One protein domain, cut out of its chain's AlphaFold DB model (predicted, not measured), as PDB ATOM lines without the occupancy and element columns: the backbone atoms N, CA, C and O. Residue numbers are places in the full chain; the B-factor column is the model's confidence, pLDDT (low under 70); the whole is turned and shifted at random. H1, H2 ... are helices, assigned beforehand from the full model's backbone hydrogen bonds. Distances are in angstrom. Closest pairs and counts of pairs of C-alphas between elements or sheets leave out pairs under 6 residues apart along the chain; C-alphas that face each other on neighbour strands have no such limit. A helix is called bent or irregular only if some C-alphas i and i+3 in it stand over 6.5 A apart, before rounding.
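Overview. This is residues 169 to 228 and 255 to 329 of the 1057 residues of the protein "DUF4157 domain-containing protein" of Arthrobacter sp. OV608 (UniProt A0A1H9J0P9). Helices H2, H1 and H5b make a row with H1 in the middle; H4 crosses one end, with H5a beside H4 and short H3 on H5a. The printed part has 135 residues with five named helices, all helix, only just loose, close to compact: radius of gyration of the C-alphas 17.2 A, spans 51 by 30 by 19 A.

Arrangement. Start at H1, residues 181 to 195; it forms a hairpin with H2, residues 203 to 227, the closest C-alphas, of Leu 188 and Leu 215, being 6.1 A apart. H5, residues 291 to 327, was assigned as one helix by its hydrogen bonds but is bent, C-alphas 303 and 306 being 7.0 A apart; its arms are H5a, residues 291 to 303, and H5b, residues 306 to 327. H5b touches H1 with residues 308 to 316 alone, closest C-alphas Asp 186 and Leu 312, 6.5 A. H4, residues 270 to 284, forms a hairpin with H5a, closest C-alphas Ile 280 and Leu 297, 6.1 A. H3, residues 257 to 261, touches H5a, closest C-alphas Leu 259 and Asp 293, 7.3 A. Every O i to N i+4 pair is within hydrogen-bond range but in H2, 20 of 21.

Along the chain. Find C-alpha 181 at (189.119, 149.768, 212.989), where H1 begins; H2 runs 36.0 A, and H5b 31.9 A to C-alpha 327 at (208.549, 172.567, 203.705).

Size, cuts and confidence. Residues 229 to 254 are not printed; C-alphas 228 and 255 are 20.6 A apart. The links printed whole are short. Look for pLDDT under 70 in 33 residues, among them 315 to 329.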
ATOM      1  N   TRP A 169     206.210 152.225 208.340       64.44
ATOM      2  CA  TRP A 169     205.897 151.264 207.275       64.44
ATOM      3  C   TRP A 169     207.021 151.126 206.226       64.44
ATOM      4  O   TRP A 169     207.049 150.139 205.492       64.44
ATOM      5  N   LEU A 170     207.993 152.055 206.164       64.38
ATOM      6  CA  LEU A 170     209.216 151.871 205.365       64.38
ATOM      7  C   LEU A 170     210.217 150.907 206.014       64.38
ATOM      8  O   LEU A 170     211.084 150.385 205.313       64.38
ATOM      9  N   GLN A 171     210.132 150.679 207.327       58.75
ATOM     10  CA  GLN A 171     211.125 149.926 208.106       58.75
ATOM     11  C   GLN A 171     210.570 148.627 208.707       58.75
ATOM     12  O   GLN A 171     211.328 147.686 208.940       58.75
ATOM     13  N   VAL A 172     209.260 148.563 208.953       59.00
ATOM     14  CA  VAL A 172     208.554 147.442 209.588       59.00
ATOM     15  C   VAL A 172     207.239 147.191 208.845       59.00
ATOM     16  O   VAL A 172     206.633 148.116 208.316       59.00
ATOM     17  N   THR A 173     206.757 145.947 208.838       61.59
ATOM     18  CA  THR A 173     205.377 145.617 208.443       61.59
ATOM     19  C   THR A 173     204.614 145.145 209.687       61.59
ATOM     20  O   THR A 173     204.789 143.992 210.094       61.59
ATOM     21  N   PRO A 174     203.829 146.015 210.350       64.00
ATOM     22  CA  PRO A 174     203.045 145.648 211.530       64.00
ATOM     23  C   PRO A 174     201.988 144.567 211.241       64.00
ATOM     24  O   PRO A 174     201.497 144.451 210.115       64.00
ATOM     25  N   ASP A 175     201.565 143.805 212.260       72.56
ATOM     26  CA  ASP A 175     200.372 142.957 212.113       72.56
ATOM     27  C   ASP A 175     199.112 143.829 212.124       72.56
ATOM     28  O   ASP A 175     198.554 144.162 213.176       72.56
ATOM     29  N   VAL A 176     198.655 144.137 210.910       77.00
ATOM     30  CA  VAL A 176     197.421 144.848 210.546       77.00
ATOM     31  C   VAL A 176     196.189 144.346 211.319       77.00
ATOM     32  O   VAL A 176     195.240 145.091 211.554       77.00
ATOM     33  N   ARG A 177     196.188 143.086 211.777       76.94
ATOM     34  CA  ARG A 177     195.077 142.494 212.539       76.94
ATOM     35  C   ARG A 177     194.977 143.013 213.972       76.94
ATOM     36  O   ARG A 177     193.885 142.966 214.533       76.94
ATOM     37  N   SER A 178     196.072 143.507 214.554       72.62
ATOM     38  CA  SER A 178     196.106 143.995 215.943       72.62
ATOM     39  C   SER A 178     195.463 145.377 216.129       72.62
ATOM     40  O   SER A 178     195.045 145.721 217.231       72.62
ATOM     41  N   TYR A 179     195.322 146.139 215.043       73.00
ATOM     42  CA  TYR A 179     194.824 147.510 215.041       73.00
ATOM     43  C   TYR A 179     193.329 147.620 215.364       73.00
ATOM     44  O   TYR A 179     192.527 146.745 215.013       73.00
ATOM     45  N   GLY A 180     192.937 148.765 215.927       79.75
ATOM     46  CA  GLY A 180     191.554 149.253 215.926       79.75
ATOM     47  C   GLY A 180     191.027 149.503 214.507       79.75
ATOM     48  O   GLY A 180     191.800 149.725 213.578       79.75
ATOM     49  N   TYR A 181     189.713 149.447 214.292       82.69
ATOM     50  CA  TYR A 181     189.119 149.768 212.989       82.69
ATOM     51  C   TYR A 181     189.269 151.252 212.635       82.69
ATOM     52  O   TYR A 181     189.561 151.556 211.481       82.69
ATOM     53  N   THR A 182     189.160 152.173 213.595       81.75
ATOM     54  CA  THR A 182     189.419 153.596 213.327       81.75
ATOM     55  C   THR A 182     190.899 153.870 213.088       81.75
ATOM     56  O   THR A 182     191.228 154.667 212.216       81.75
ATOM     57  N   ALA A 183     191.794 153.156 213.784       80.81
ATOM     58  CA  ALA A 183     193.235 153.228 213.535       80.81
ATOM     59  C   ALA A 183     193.591 152.769 212.108       80.81
ATOM     60  O   ALA A 183     194.319 153.467 211.415       80.81
ATOM     61  N   LEU A 184     193.004 151.668 211.619       82.12
ATOM     62  CA  LEU A 184     193.192 151.206 210.234       82.12
ATOM     63  C   LEU A 184     192.764 152.230 209.177       82.12
ATOM     64  O   LEU A 184     193.364 152.281 208.107       82.12
ATOM     65  N   LEU A 185     191.717 153.014 209.448       82.38
ATOM     66  CA  LEU A 185     191.264 154.064 208.535       82.38
ATOM     67  C   LEU A 185     192.202 155.281 208.556       82.38
ATOM     68  O   LEU A 185     192.431 155.875 207.509       82.38
ATOM     69  N   ASP A 186     192.757 155.638 209.717       80.19
ATOM     70  CA  ASP A 186     193.720 156.741 209.842       80.19
ATOM     71  C   ASP A 186     195.074 156.386 209.189       80.19
ATOM     72  O   ASP A 186     195.596 157.159 208.389       80.19
ATOM     73  N   GLU A 187     195.574 155.169 209.429       78.12
ATOM     74  CA  GLU A 187     196.776 154.598 208.799       78.12
ATOM     75  C   GLU A 187     196.631 154.504 207.270       78.12
ATOM     76  O   GLU A 187     197.513 154.937 206.530       78.12
ATOM     77  N   LEU A 188     195.488 154.007 206.769       80.75
ATOM     78  CA  LEU A 188     195.210 153.950 205.328       80.75
ATOM     79  C   LEU A 188     195.175 155.351 204.698       80.75
ATOM     80  O   LEU A 188     195.746 155.544 203.625       80.75
ATOM     81  N   ASN A 189     194.567 156.331 205.376       79.38
ATOM     82  CA  ASN A 189     194.599 157.727 204.938       79.38
ATOM     83  C   ASN A 189     196.030 158.286 204.916       79.38
ATOM     84  O   ASN A 189     196.368 159.012 203.984       79.38
ATOM     85  N   GLU A 190     196.883 157.971 205.897       78.12
ATOM     86  CA  GLU A 190     198.252 158.501 205.931       78.12
ATOM     87  C   GLU A 190     199.168 157.859 204.872       78.12
ATOM     88  O   GLU A 190     199.988 158.558 204.271       78.12
ATOM     89  N   VAL A 191     198.989 156.566 204.571       78.94
ATOM     90  CA  VAL A 191     199.684 155.892 203.460       78.94
ATOM     91  C   VAL A 191     199.218 156.433 202.101       78.94
ATOM     92  O   VAL A 191     200.058 156.697 201.239       78.94
ATOM     93  N   ASP A 192     197.918 156.690 201.901       79.00
ATOM     94  CA  ASP A 192     197.423 157.349 200.678       79.00
ATOM     95  C   ASP A 192     197.895 158.810 200.567       79.00
ATOM     96  O   ASP A 192     198.307 159.246 199.489       79.00
ATOM     97  N   GLU A 193     197.915 159.562 201.674       75.69
ATOM     98  CA  GLU A 193     198.532 160.893 201.727       75.69
ATOM     99  C   GLU A 193     200.018 160.833 201.358       75.69
ATOM    100  O   GLU A 193     200.510 161.757 200.711       75.69
ATOM    101  N   TRP A 194     200.753 159.797 201.782       81.38
ATOM    102  CA  TRP A 194     202.168 159.602 201.459       81.38
ATOM    103  C   TRP A 194     202.386 159.277 199.983       81.38
ATOM    104  O   TRP A 194     203.179 159.962 199.332       81.38
ATOM    105  N   LEU A 195     201.646 158.302 199.442       73.50
ATOM    106  CA  LEU A 195     201.717 157.901 198.034       73.50
ATOM    107  C   LEU A 195     201.360 159.067 197.105       73.50
ATOM    108  O   LEU A 195     202.069 159.320 196.135       73.50
ATOM    109  N   GLY A 196     200.316 159.832 197.444       67.62
ATOM    110  CA  GLY A 196     199.844 160.973 196.658       67.62
ATOM    111  C   GLY A 196     200.808 162.165 196.560       67.62
ATOM    112  O   GLY A 196     200.535 163.079 195.785       67.62
ATOM    113  N   ARG A 197     201.920 162.182 197.314       69.88
ATOM    114  CA  ARG A 197     202.971 163.213 197.198       69.88
ATOM    115  C   ARG A 197     204.172 162.788 196.353       69.88
ATOM    116  O   ARG A 197     204.951 163.657 195.970       69.88
ATOM    117  N   GLN A 198     204.357 161.499 196.063       67.75
ATOM    118  CA  GLN A 198     205.576 161.031 195.396       67.75
ATOM    119  C   GLN A 198     205.513 161.282 193.885       67.75
ATOM    120  O   GLN A 198     204.640 160.766 193.192       67.75
ATOM    121  N   ILE A 199     206.469 162.051 193.352       49.72
ATOM    122  CA  ILE A 199     206.526 162.394 191.914       49.72
ATOM    123  C   ILE A 199     207.275 161.353 191.065       49.72
ATOM    124  O   ILE A 199     207.392 161.504 189.848       49.72
ATOM    125  N   SER A 200     207.812 160.314 191.703       45.25
ATOM    126  CA  SER A 200     208.655 159.285 191.097       45.25
ATOM    127  C   SER A 200     208.442 157.933 191.772       45.25
ATOM    128  O   SER A 200     208.389 157.861 192.997       45.25
ATOM    129  N   SER A 201     208.408 156.856 190.986       48.19
ATOM    130  CA  SER A 201     208.484 155.480 191.490       48.19
ATOM    131  C   SER A 201     209.822 155.218 192.194       48.19
ATOM    132  O   SER A 201     210.880 155.477 191.614       48.19
ATOM    133  N   SER A 202     209.776 154.654 193.398       60.56
ATOM    134  CA  SER A 202     210.933 154.219 194.188       60.56
ATOM    135  C   SER A 202     210.602 152.915 194.937       60.56
ATOM    136  O   SER A 202     209.421 152.608 195.102       60.56
ATOM    137  N   PRO A 203     211.595 152.172 195.465       62.72
ATOM    138  CA  PRO A 203     211.332 150.988 196.293       62.72
ATOM    139  C   PRO A 203     210.475 151.282 197.537       62.72
ATOM    140  O   PRO A 203     209.767 150.408 198.034       62.72
ATOM    141  N   ASP A 204     210.516 152.526 198.021       68.75
ATOM    142  CA  ASP A 204     209.683 153.016 199.121       68.75
ATOM    143  C   ASP A 204     208.222 153.218 198.682       68.75
ATOM    144  O   ASP A 204     207.303 152.896 199.433       68.75
ATOM    145  N   VAL A 205     207.987 153.665 197.439       69.00
ATOM    146  CA  VAL A 205     206.647 153.694 196.822       69.00
ATOM    147  C   VAL A 205     206.085 152.288 196.652       69.00
ATOM    148  O   VAL A 205     204.918 152.070 196.976       69.00
ATOM    149  N   ASP A 206     206.898 151.332 196.205       67.88
ATOM    150  CA  ASP A 206     206.466 149.941 196.048       67.88
ATOM    151  C   ASP A 206     206.080 149.335 197.414       67.88
ATOM    152  O   ASP A 206     204.983 148.793 197.569       67.88
ATOM    153  N   ARG A 207     206.907 149.543 198.451       72.94
ATOM    154  CA  ARG A 207     206.607 149.140 199.840       72.94
ATOM    155  C   ARG A 207     205.337 149.798 200.395       72.94
ATOM    156  O   ARG A 207     204.582 149.149 201.116       72.94
ATOM    157  N   MET A 208     205.061 151.056 200.051       74.25
ATOM    158  CA  MET A 208     203.824 151.731 200.467       74.25
ATOM    159  C   MET A 208     202.583 151.223 199.734       74.25
ATOM    160  O   MET A 208     201.504 151.184 200.324       74.25
ATOM    161  N   GLN A 209     202.714 150.766 198.487       80.75
ATOM    162  CA  GLN A 209     201.627 150.071 197.794       80.75
ATOM    163  C   GLN A 209     201.340 148.699 198.430       80.75
ATOM    164  O   GLN A 209     200.172 148.343 198.592       80.75
ATOM    165  N   GLU A 210     202.369 147.964 198.869       79.00
ATOM    166  CA  GLU A 210     202.201 146.728 199.653       79.00
ATOM    167  C   GLU A 210     201.513 146.993 201.007       79.00
ATOM    168  O   GLU A 210     200.547 146.306 201.353       79.00
ATOM    169  N   ALA A 211     201.952 148.021 201.745       79.06
ATOM    170  CA  ALA A 211     201.339 148.450 203.006       79.06
ATOM    171  C   ALA A 211     199.857 148.824 202.825       79.06
ATOM    172  O   ALA A 211     198.987 148.309 203.536       79.06
ATOM    173  N   LYS A 212     199.551 149.648 201.812       85.81
ATOM    174  CA  LYS A 212     198.179 150.010 201.439       85.81
ATOM    175  C   LYS A 212     197.329 148.777 201.131       85.81
ATOM    176  O   LYS A 212     196.238 148.649 201.681       85.81
ATOM    177  N   ALA A 213     197.818 147.852 200.305       84.56
ATOM    178  CA  ALA A 213     197.073 146.643 199.956       84.56
ATOM    179  C   ALA A 213     196.768 145.766 201.188       84.56
ATOM    180  O   ALA A 213     195.691 145.167 201.275       84.56
ATOM    181  N   ALA A 214     197.675 145.719 202.171       82.44
ATOM    182  CA  ALA A 214     197.459 145.008 203.430       82.44
ATOM    183  C   ALA A 214     196.385 145.686 204.307       82.44
ATOM    184  O   ALA A 214     195.489 145.005 204.821       82.44
ATOM    185  N   LEU A 215     196.436 147.019 204.430       84.19
ATOM    186  CA  LEU A 215     195.444 147.843 205.132       84.19
ATOM    187  C   LEU A 215     194.051 147.718 204.493       84.19
ATOM    188  O   LEU A 215     193.079 147.389 205.180       84.19
ATOM    189  N   GLU A 216     193.945 147.876 203.170       87.62
ATOM    190  CA  GLU A 216     192.692 147.699 202.428       87.62
ATOM    191  C   GLU A 216     192.110 146.290 202.623       87.62
ATOM    192  O   GLU A 216     190.904 146.150 202.846       87.62
ATOM    193  N   ALA A 217     192.937 145.239 202.589       86.31
ATOM    194  CA  ALA A 217     192.495 143.856 202.781       86.31
ATOM    195  C   ALA A 217     192.026 143.544 204.219       86.31
ATOM    196  O   ALA A 217     191.227 142.624 204.426       86.31
ATOM    197  N   GLU A 218     192.493 144.285 205.227       85.75
ATOM    198  CA  GLU A 218     191.968 144.233 206.595       85.75
ATOM    199  C   GLU A 218     190.630 144.980 206.704       85.75
ATOM    200  O   GLU A 218     189.635 144.406 207.162       85.75
ATOM    201  N   VAL A 219     190.573 146.222 206.209       87.19
ATOM    202  CA  VAL A 219     189.376 147.081 206.228       87.19
ATOM    203  C   VAL A 219     188.198 146.407 205.518       87.19
ATOM    204  O   VAL A 219     187.131 146.258 206.120       87.19
ATOM    205  N   HIS A 220     188.391 145.894 204.296       85.56
ATOM    206  CA  HIS A 220     187.347 145.178 203.549       85.56
ATOM    207  C   HIS A 220     186.842 143.929 204.290       85.56
ATOM    208  O   HIS A 220     185.647 143.626 204.259       85.56
ATOM    209  N   ARG A 221     187.718 143.203 205.000       84.94
ATOM    210  CA  ARG A 221     187.329 142.010 205.772       84.94
ATOM    211  C   ARG A 221     186.434 142.378 206.956       84.94
ATOM    212  O   ARG A 221     185.416 141.721 207.182       84.94
ATOM    213  N   ARG A 222     186.786 143.445 207.682       84.69
ATOM    214  CA  ARG A 222     186.006 143.961 208.820       84.69
ATOM    215  C   ARG A 222     184.666 144.537 208.362       84.69
ATOM    216  O   ARG A 222     183.635 144.209 208.947       84.69
ATOM    217  N   GLN A 223     184.642 145.299 207.268       84.31
ATOM    218  CA  GLN A 223     183.406 145.788 206.640       84.31
ATOM    219  C   GLN A 223     182.508 144.646 206.144       84.31
ATOM    220  O   GLN A 223     181.294 144.678 206.359       84.31
ATOM    221  N   GLY A 224     183.084 143.590 205.564       79.25
ATOM    222  CA  GLY A 224     182.361 142.375 205.186       79.25
ATOM    223  C   GLY A 224     181.695 141.680 206.379       79.25
ATOM    224  O   GLY A 224     180.542 141.264 206.282       79.25
ATOM    225  N   ALA A 225     182.368 141.612 207.533       73.06
ATOM    226  CA  ALA A 225     181.772 141.099 208.768       73.06
ATOM    227  C   ALA A 225     180.645 142.010 209.293       73.06
ATOM    228  O   ALA A 225     179.558 141.525 209.612       73.06
ATOM    229  N   MET A 226     180.859 143.331 209.311       76.75
ATOM    230  CA  MET A 226     179.858 144.308 209.755       76.75
ATOM    231  C   MET A 226     178.594 144.310 208.881       76.75
ATOM    232  O   MET A 226     177.491 144.446 209.410       76.75
ATOM    233  N   THR A 227     178.715 144.090 207.570       72.50
ATOM    234  CA  THR A 227     177.589 144.096 206.610       72.50
ATOM    235  C   THR A 227     176.934 142.727 206.385       72.50
ATOM    236  O   THR A 227     175.828 142.658 205.843       72.50
ATOM    237  N   ALA A 228     177.551 141.624 206.823       71.19
ATOM    238  CA  ALA A 228     177.038 140.272 206.595       71.19
ATOM    239  C   ALA A 228     175.623 140.050 207.171       71.19
ATOM    240  O   ALA A 228     175.397 140.131 208.379       71.19
ATOM    241  N   MET A 255     182.278 145.902 226.638       80.56
ATOM    242  CA  MET A 255     180.968 145.920 225.990       80.56
ATOM    243  C   MET A 255     180.629 147.337 225.487       80.56
ATOM    244  O   MET A 255     180.728 148.268 226.288       80.56
ATOM    245  N   PRO A 256     180.210 147.506 224.213       87.88
ATOM    246  CA  PRO A 256     179.757 148.778 223.659       87.88
ATOM    247  C   PRO A 256     178.745 149.463 224.565       87.88
ATOM    248  O   PRO A 256     177.817 148.821 225.071       87.88
ATOM    249  N   ARG A 257     178.907 150.768 224.745       85.31
ATOM    250  CA  ARG A 257     178.111 151.615 225.627       85.31
ATOM    251  C   ARG A 257     176.614 151.481 225.349       85.31
ATOM    252  O   ARG A 257     175.842 151.282 226.286       85.31
ATOM    253  N   ILE A 258     176.222 151.432 224.075       87.75
ATOM    254  CA  ILE A 258     174.831 151.213 223.639       87.75
ATOM    255  C   ILE A 258     174.229 149.876 224.127       87.75
ATOM    256  O   ILE A 258     173.022 149.790 224.353       87.75
ATOM    257  N   LEU A 259     175.049 148.840 224.356       86.44
ATOM    258  CA  LEU A 259     174.616 147.556 224.928       86.44
ATOM    259  C   LEU A 259     174.700 147.509 226.465       86.44
ATOM    260  O   LEU A 259     174.062 146.647 227.062       86.44
ATOM    261  N   ARG A 260     175.459 148.408 227.115       86.62
ATOM    262  CA  ARG A 260     175.498 148.531 228.590       86.62
ATOM    263  C   ARG A 260     174.379 149.413 229.140       86.62
ATOM    264  O   ARG A 260     173.799 149.110 230.174       86.62
ATOM    265  N   GLU A 261     174.148 150.541 228.475       83.62
ATOM    266  CA  GLU A 261     173.344 151.665 228.970       83.62
ATOM    267  C   GLU A 261     172.034 151.835 228.185       83.62
ATOM    268  O   GLU A 261     171.227 152.702 228.519       83.62
ATOM    269  N   HIS A 262     171.817 151.019 227.141       79.12
ATOM    270  CA  HIS A 262     170.611 150.978 226.297       79.12
ATOM    271  C   HIS A 262     170.142 152.350 225.769       79.12
ATOM    272  O   HIS A 262     168.964 152.549 225.473       79.12
ATOM    273  N   THR A 263     171.069 153.302 225.637       75.69
ATOM    274  CA  THR A 263     170.803 154.696 225.275       75.69
ATOM    275  C   THR A 263     171.808 155.186 224.234       75.69
ATOM    276  O   THR A 263     173.016 155.111 224.432       75.69
ATOM    277  N   SER A 264     171.288 155.700 223.117       71.25
ATOM    278  CA  SER A 264     172.059 156.347 222.046       71.25
ATOM    279  C   SER A 264     172.263 157.818 222.418       71.25
ATOM    280  O   SER A 264     171.409 158.662 222.131       71.25
ATOM    281  N   THR A 265     173.363 158.137 223.098       71.56
ATOM    282  CA  THR A 265     173.754 159.531 223.368       71.56
ATOM    283  C   THR A 265     174.692 160.029 222.279       71.56
ATOM    284  O   THR A 265     175.689 159.371 221.996       71.56
ATOM    285  N   GLN A 266     174.430 161.211 221.724       73.06
ATOM    286  CA  GLN A 266     175.288 161.811 220.706       73.06
ATOM    287  C   GLN A 266     176.671 162.154 221.289       73.06
ATOM    288  O   GLN A 266     176.811 163.129 222.024       73.06
ATOM    289  N   LEU A 267     177.679 161.336 220.971       78.06
ATOM    290  CA  LEU A 267     179.073 161.585 221.343       78.06
ATOM    291  C   LEU A 267     179.618 162.783 220.552       78.06
ATOM    292  O   LEU A 267     179.375 162.900 219.349       78.06
ATOM    293  N   THR A 268     180.362 163.658 221.227       73.12
ATOM    294  CA  THR A 268     180.994 164.845 220.621       73.12
ATOM    295  C   THR A 268     182.517 164.830 220.694       73.12
ATOM    296  O   THR A 268     183.155 165.570 219.953       73.12
ATOM    297  N   GLU A 269     183.099 164.014 221.575       81.38
ATOM    298  CA  GLU A 269     184.544 163.948 221.790       81.38
ATOM    299  C   GLU A 269     185.188 162.937 220.817       81.38
ATOM    300  O   GLU A 269     184.788 161.766 220.821       81.38
ATOM    301  N   PRO A 270     186.182 163.322 219.988       78.25
ATOM    302  CA  PRO A 270     186.758 162.434 218.970       78.25
ATOM    303  C   PRO A 270     187.315 161.119 219.531       78.25
ATOM    304  O   PRO A 270     187.101 160.057 218.946       78.25
ATOM    305  N   ALA A 271     187.966 161.162 220.697       80.81
ATOM    306  CA  ALA A 271     188.510 159.972 221.349       80.81
ATOM    307  C   ALA A 271     187.414 158.975 221.774       80.81
ATOM    308  O   ALA A 271     187.579 157.766 221.603       80.81
ATOM    309  N   GLU A 272     186.272 159.467 222.270       83.75
ATOM    310  CA  GLU A 272     185.126 158.621 222.626       83.75
ATOM    311  C   GLU A 272     184.470 158.013 221.381       83.75
ATOM    312  O   GLU A 272     184.132 156.830 221.384       83.75
ATOM    313  N   ILE A 273     184.343 158.794 220.300       81.06
ATOM    314  CA  ILE A 273     183.819 158.321 219.010       81.06
ATOM    315  C   ILE A 273     184.707 157.198 218.454       81.06
ATOM    316  O   ILE A 273     184.183 156.145 218.084       81.06
ATOM    317  N   ARG A 274     186.038 157.378 218.436       84.88
ATOM    318  CA  ARG A 274     186.988 156.343 217.986       84.88
ATOM    319  C   ARG A 274     186.874 155.068 218.828       84.88
ATOM    320  O   ARG A 274     186.648 153.989 218.281       84.88
ATOM    321  N   ALA A 275     186.955 155.197 220.153       85.38
ATOM    322  CA  ALA A 275     186.904 154.059 221.070       85.38
ATOM    323  C   ALA A 275     185.575 153.284 220.994       85.38
ATOM    324  O   ALA A 275     185.574 152.051 221.015       85.38
ATOM    325  N   GLU A 276     184.440 153.977 220.881       86.88
ATOM    326  CA  GLU A 276     183.132 153.327 220.799       86.88
ATOM    327  C   GLU A 276     182.907 152.655 219.437       86.88
ATOM    328  O   GLU A 276     182.429 151.519 219.401       86.88
ATOM    329  N   VAL A 277     183.335 153.269 218.323       87.88
ATOM    330  CA  VAL A 277     183.336 152.603 217.007       87.88
ATOM    331  C   VAL A 277     184.182 151.328 217.042       87.88
ATOM    332  O   VAL A 277     183.717 150.285 216.580       87.88
ATOM    333  N   ASP A 278     185.371 151.356 217.647       87.19
ATOM    334  CA  ASP A 278     186.230 150.173 217.747       87.19
ATOM    335  C   ASP A 278     185.619 149.057 218.609       87.19
ATOM    336  O   ASP A 278     185.626 147.890 218.193       87.19
ATOM    337  N   ARG A 279     185.000 149.392 219.754       86.75
ATOM    338  CA  ARG A 279     184.213 148.428 220.550       86.75
ATOM    339  C   ARG A 279     183.087 147.813 219.712       86.75
ATOM    340  O   ARG A 279     182.945 146.587 219.692       86.75
ATOM    341  N   ILE A 280     182.303 148.636 219.009       87.69
ATOM    342  CA  ILE A 280     181.174 148.201 218.171       87.69
ATOM    343  C   ILE A 280     181.656 147.276 217.042       87.69
ATOM    344  O   ILE A 280     181.122 146.176 216.871       87.69
ATOM    345  N   THR A 281     182.693 147.669 216.299       86.69
ATOM    346  CA  THR A 281     183.253 146.885 215.190       86.69
ATOM    347  C   THR A 281     183.872 145.570 215.664       86.69
ATOM    348  O   THR A 281     183.728 144.553 214.978       86.69
ATOM    349  N   ALA A 282     184.517 145.534 216.834       84.31
ATOM    350  CA  ALA A 282     185.013 144.294 217.428       84.31
ATOM    351  C   ALA A 282     183.865 143.372 217.886       84.31
ATOM    352  O   ALA A 282     183.914 142.162 217.663       84.31
ATOM    353  N   TRP A 283     182.795 143.919 218.469       84.69
ATOM    354  CA  TRP A 283     181.637 143.126 218.897       84.69
ATOM    355  C   TRP A 283     180.810 142.572 217.735       84.69
ATOM    356  O   TRP A 283     180.387 141.418 217.799       84.69
ATOM    357  N   LEU A 284     180.647 143.320 216.639       86.31
ATOM    358  CA  LEU A 284     179.991 142.832 215.416       86.31
ATOM    359  C   LEU A 284     180.710 141.625 214.782       86.31
ATOM    360  O   LEU A 284     180.080 140.849 214.064       86.31
ATOM    361  N   GLN A 285     182.001 141.431 215.071       81.38
ATOM    362  CA  GLN A 285     182.783 140.273 214.625       81.38
ATOM    363  C   GLN A 285     182.654 139.043 215.549       81.38
ATOM    364  O   GLN A 285     183.039 137.943 215.147       81.38
ATOM    365  N   ARG A 286     182.106 139.177 216.770       79.69
ATOM    366  CA  ARG A 286     182.040 138.066 217.738       79.69
ATOM    367  C   ARG A 286     181.023 136.987 217.314       79.69
ATOM    368  O   ARG A 286     179.843 137.290 217.087       79.69
ATOM    369  N   PRO A 287     181.413 135.697 217.259       74.06
ATOM    370  CA  PRO A 287     180.464 134.613 217.035       74.06
ATOM    371  C   PRO A 287     179.498 134.493 218.224       74.06
ATOM    372  O   PRO A 287     179.903 134.582 219.377       74.06
ATOM    373  N   GLY A 288     178.212 134.267 217.943       74.62
ATOM    374  CA  GLY A 288     177.174 134.067 218.966       74.62
ATOM    375  C   GLY A 288     176.349 135.304 219.348       74.62
ATOM    376  O   GLY A 288     175.274 135.124 219.912       74.62
ATOM    377  N   LEU A 289     176.770 136.524 218.985       81.62
ATOM    378  CA  LEU A 289     175.993 137.749 219.244       81.62
ATOM    379  C   LEU A 289     174.586 137.678 218.615       81.62
ATOM    380  O   LEU A 289     174.469 137.224 217.468       81.62
ATOM    381  N   SER A 290     173.537 138.126 219.318       85.56
ATOM    382  CA  SER A 290     172.147 137.959 218.864       85.56
ATOM    383  C   SER A 290     171.778 138.889 217.699       85.56
ATOM    384  O   SER A 290     172.456 139.875 217.415       85.56
ATOM    385  N   ARG A 291     170.671 138.583 217.009       83.56
ATOM    386  CA  ARG A 291     170.160 139.420 215.906       83.56
ATOM    387  C   ARG A 291     169.728 140.816 216.369       83.56
ATOM    388  O   ARG A 291     169.911 141.773 215.625       83.56
ATOM    389  N   ALA A 292     169.174 140.925 217.579       84.94
ATOM    390  CA  ALA A 292     168.753 142.206 218.141       84.94
ATOM    391  C   ALA A 292     169.977 143.095 218.403       84.94
ATOM    392  O   ALA A 292     170.070 144.185 217.839       84.94
ATOM    393  N   ASP A 293     170.970 142.577 219.130       87.69
ATOM    394  CA  ASP A 293     172.201 143.308 219.456       87.69
ATOM    395  C   ASP A 293     172.943 143.747 218.185       87.69
ATOM    396  O   ASP A 293     173.382 144.887 218.088       87.69
ATOM    397  N   ARG A 294     173.013 142.887 217.156       87.38
ATOM    398  CA  ARG A 294     173.587 143.247 215.844       87.38
ATOM    399  C   ARG A 294     172.851 144.398 215.167       87.38
ATOM    400  O   ARG A 294     173.502 145.221 214.533       87.38
ATOM    401  N   SER A 295     171.519 144.448 215.247       87.69
ATOM    402  CA  SER A 295     170.753 145.564 214.678       87.69
ATOM    403  C   SER A 295     170.994 146.871 215.438       87.69
ATOM    404  O   SER A 295     171.237 147.892 214.802       87.69
ATOM    405  N   ILE A 296     171.057 146.812 216.774       89.56
ATOM    406  CA  ILE A 296     171.363 147.954 217.647       89.56
ATOM    407  C   ILE A 296     172.779 148.483 217.367       89.56
ATOM    408  O   ILE A 296     172.949 149.665 217.083       89.56
ATOM    409  N   LEU A 297     173.789 147.605 217.349       89.69
ATOM    410  CA  LEU A 297     175.179 147.965 217.042       89.69
ATOM    411  C   LEU A 297     175.348 148.559 215.635       89.69
ATOM    412  O   LEU A 297     176.128 149.489 215.456       89.69
ATOM    413  N   ARG A 298     174.627 148.047 214.628       89.81
ATOM    414  CA  ARG A 298     174.649 148.601 213.262       89.81
ATOM    415  C   ARG A 298     174.014 149.987 213.188       89.81
ATOM    416  O   ARG A 298     174.537 150.844 212.479       89.81
ATOM    417  N   GLN A 299     172.913 150.199 213.906       88.44
ATOM    418  CA  GLN A 299     172.263 151.503 213.986       88.44
ATOM    419  C   GLN A 299     173.183 152.522 214.673       88.44
ATOM    420  O   GLN A 299     173.415 153.592 214.115       88.44
ATOM    421  N   GLU A 300     173.796 152.163 215.803       89.56
ATOM    422  CA  GLU A 300     174.715 153.067 216.505       89.56
ATOM    423  C   GLU A 300     175.983 153.365 215.694       89.56
ATOM    424  O   GLU A 300     176.393 154.520 215.590       89.56
ATOM    425  N   LEU A 301     176.546 152.371 214.998       88.19
ATOM    426  CA  LEU A 301     177.644 152.611 214.060       88.19
ATOM    427  C   LEU A 301     177.255 153.635 212.977       88.19
ATOM    428  O   LEU A 301     178.051 154.514 212.655       88.19
ATOM    429  N   SER A 302     176.027 153.568 212.447       86.12
ATOM    430  CA  SER A 302     175.546 154.546 211.460       86.12
ATOM    431  C   SER A 302     175.344 155.957 212.035       86.12
ATOM    432  O   SER A 302     175.527 156.928 211.303       86.12
ATOM    433  N   ASN A 303     175.062 156.081 213.339       87.50
ATOM    434  CA  ASN A 303     175.011 157.365 214.046       87.50
ATOM    435  C   ASN A 303     176.414 157.984 214.220       87.50
ATOM    436  O   ASN A 303     176.563 159.201 214.139       87.50
ATOM    437  N   LEU A 304     177.442 157.154 214.449       87.00
ATOM    438  CA  LEU A 304     178.814 157.595 214.746       87.00
ATOM    439  C   LEU A 304     179.674 157.865 213.497       87.00
ATOM    440  O   LEU A 304     180.584 158.693 213.554       87.00
ATOM    441  N   VAL A 305     179.384 157.219 212.359       83.50
ATOM    442  CA  VAL A 305     180.136 157.380 211.093       83.50
ATOM    443  C   VAL A 305     180.342 158.847 210.660       83.50
ATOM    444  O   VAL A 305     181.472 159.178 210.296       83.50
ATOM    445  N   PRO A 306     179.345 159.757 210.716       82.00
ATOM    446  CA  PRO A 306     179.554 161.165 210.365       82.00
ATOM    447  C   PRO A 306     180.539 161.896 211.292       82.00
ATOM    448  O   PRO A 306     181.300 162.740 210.823       82.00
ATOM    449  N   GLY A 307     180.548 161.559 212.588       78.94
ATOM    450  CA  GLY A 307     181.476 162.131 213.569       78.94
ATOM    451  C   GLY A 307     182.910 161.661 213.334       78.94
ATOM    452  O   GLY A 307     183.816 162.483 213.221       78.94
ATOM    453  N   LEU A 308     183.097 160.350 213.144       80.62
ATOM    454  CA  LEU A 308     184.392 159.758 212.790       80.62
ATOM    455  C   LEU A 308     184.939 160.320 211.465       80.62
ATOM    456  O   LEU A 308     186.130 160.592 211.344       80.62
ATOM    457  N   GLY A 309     184.071 160.529 210.470       75.00
ATOM    458  CA  GLY A 309     184.456 161.134 209.194       75.00
ATOM    459  C   GLY A 309     184.941 162.582 209.327       75.00
ATOM    460  O   GLY A 309     185.861 162.980 208.615       75.00
ATOM    461  N   ALA A 310     184.360 163.364 210.244       73.12
ATOM    462  CA  ALA A 310     184.804 164.729 210.527       73.12
ATOM    463  C   ALA A 310     186.155 164.761 211.268       73.12
ATOM    464  O   ALA A 310     187.028 165.546 210.903       73.12
ATOM    465  N   ASP A 311     186.342 163.878 212.251       79.88
ATOM    466  CA  ASP A 311     187.589 163.698 213.011       79.88
ATOM    467  C   ASP A 311     188.765 163.264 212.111       79.88
ATOM    468  O   ASP A 311     189.783 163.953 212.048       79.88
ATOM    469  N   LEU A 312     188.604 162.202 211.311       74.31
ATOM    470  CA  LEU A 312     189.640 161.764 210.362       74.31
ATOM    471  C   LEU A 312     189.972 162.847 209.315       74.31
ATOM    472  O   LEU A 312     191.133 163.019 208.937       74.31
ATOM    473  N   ALA A 313     188.975 163.624 208.870       68.81
ATOM    474  CA  ALA A 313     189.197 164.754 207.968       68.81
ATOM    475  C   ALA A 313     189.951 165.917 208.643       68.81
ATOM    476  O   ALA A 313     190.763 166.572 207.983       68.81
ATOM    477  N   GLN A 314     189.727 166.158 209.941       72.81
ATOM    478  CA  GLN A 314     190.489 167.130 210.725       72.81
ATOM    479  C   GLN A 314     191.946 166.678 210.893       72.81
ATOM    480  O   GLN A 314     192.843 167.443 210.542       72.81
ATOM    481  N   ALA A 315     192.193 165.434 211.318       69.44
ATOM    482  CA  ALA A 315     193.543 164.879 211.469       69.44
ATOM    483  C   ALA A 315     194.349 164.947 210.154       69.44
ATOM    484  O   ALA A 315     195.487 165.420 210.127       69.44
ATOM    485  N   SER A 316     193.722 164.586 209.030       68.00
ATOM    486  CA  SER A 316     194.286 164.757 207.682       68.00
ATOM    487  C   SER A 316     194.590 166.224 207.331       68.00
ATOM    488  O   SER A 316     195.579 166.528 206.656       68.00
ATOM    489  N   GLY A 317     193.742 167.161 207.763       59.78
ATOM    490  CA  GLY A 317     193.961 168.597 207.588       59.78
ATOM    491  C   GLY A 317     195.155 169.114 208.394       59.78
ATOM    492  O   GLY A 317     195.985 169.850 207.858       59.78
ATOM    493  N   GLU A 318     195.274 168.690 209.650       68.25
ATOM    494  CA  GLU A 318     196.370 169.047 210.557       68.25
ATOM    495  C   GLU A 318     197.713 168.477 210.072       68.25
ATOM    496  O   GLU A 318     198.680 169.233 209.948       68.25
ATOM    497  N   ARG A 319     197.765 167.196 209.665       69.56
ATOM    498  CA  ARG A 319     198.959 166.585 209.045       69.56
ATOM    499  C   ARG A 319     199.429 167.353 207.810       69.56
ATOM    500  O   ARG A 319     200.620 167.646 207.677       69.56
ATOM    501  N   ARG A 320     198.510 167.730 206.914       63.50
ATOM    502  CA  ARG A 320     198.841 168.511 205.708       63.50
ATOM    503  C   ARG A 320     199.329 169.923 206.034       63.50
ATOM    504  O   ARG A 320     200.289 170.375 205.413       63.50
ATOM    505  N   GLN A 321     198.740 170.597 207.024       57.12
ATOM    506  CA  GLN A 321     199.233 171.898 207.495       57.12
ATOM    507  C   GLN A 321     200.638 171.790 208.109       57.12
ATOM    508  O   GLN A 321     201.490 172.625 207.806       57.12
ATOM    509  N   ALA A 322     200.911 170.748 208.900       60.22
ATOM    510  CA  ALA A 322     202.224 170.513 209.496       60.22
ATOM    511  C   ALA A 322     203.315 170.261 208.438       60.22
ATOM    512  O   ALA A 322     204.361 170.912 208.481       60.22
ATOM    513  N   ARG A 323     203.068 169.393 207.438       62.06
ATOM    514  CA  ARG A 323     204.017 169.175 206.324       62.06
ATOM    515  C   ARG A 323     204.253 170.457 205.517       62.06
ATOM    516  O   ARG A 323     205.400 170.783 205.223       62.06
ATOM    517  N   LEU A 324     203.195 171.213 205.206       54.94
ATOM    518  CA  LEU A 324     203.309 172.476 204.466       54.94
ATOM    519  C   LEU A 324     204.112 173.530 205.245       54.94
ATOM    520  O   LEU A 324     204.938 174.219 204.658       54.94
ATOM    521  N   ALA A 325     203.921 173.634 206.564       55.09
ATOM    522  CA  ALA A 325     204.726 174.508 207.415       55.09
ATOM    523  C   ALA A 325     206.201 174.065 207.473       55.09
ATOM    524  O   ALA A 325     207.091 174.913 207.439       55.09
ATOM    525  N   SER A 326     206.466 172.754 207.502       55.84
ATOM    526  CA  SER A 326     207.824 172.193 207.475       55.84
ATOM    527  C   SER A 326     208.560 172.532 206.173       55.84
ATOM    528  O   SER A 326     209.669 173.049 206.211       55.84
ATOM    529  N   ALA A 327     207.927 172.335 205.015       51.06
ATOM    530  CA  ALA A 327     208.549 172.567 203.705       51.06
ATOM    531  C   ALA A 327     208.515 174.032 203.212       51.06
ATOM    532  O   ALA A 327     209.152 174.373 202.216       51.06
ATOM    533  N   LEU A 328     207.768 174.908 203.894       50.78
ATOM    534  CA  LEU A 328     207.867 176.367 203.751       50.78
ATOM    535  C   LEU A 328     208.714 177.011 204.866       50.78
ATOM    536  O   LEU A 328     208.820 178.238 204.923       50.78
ATOM    537  N   SER A 329     209.324 176.209 205.748       45.31
ATOM    538  CA  SER A 329     210.347 176.693 206.679       45.31
ATOM    539  C   SER A 329     211.649 176.999 205.924       45.31
ATOM    540  O   SER A 329     211.917 176.395 204.886       45.31
TER     541      SER A 329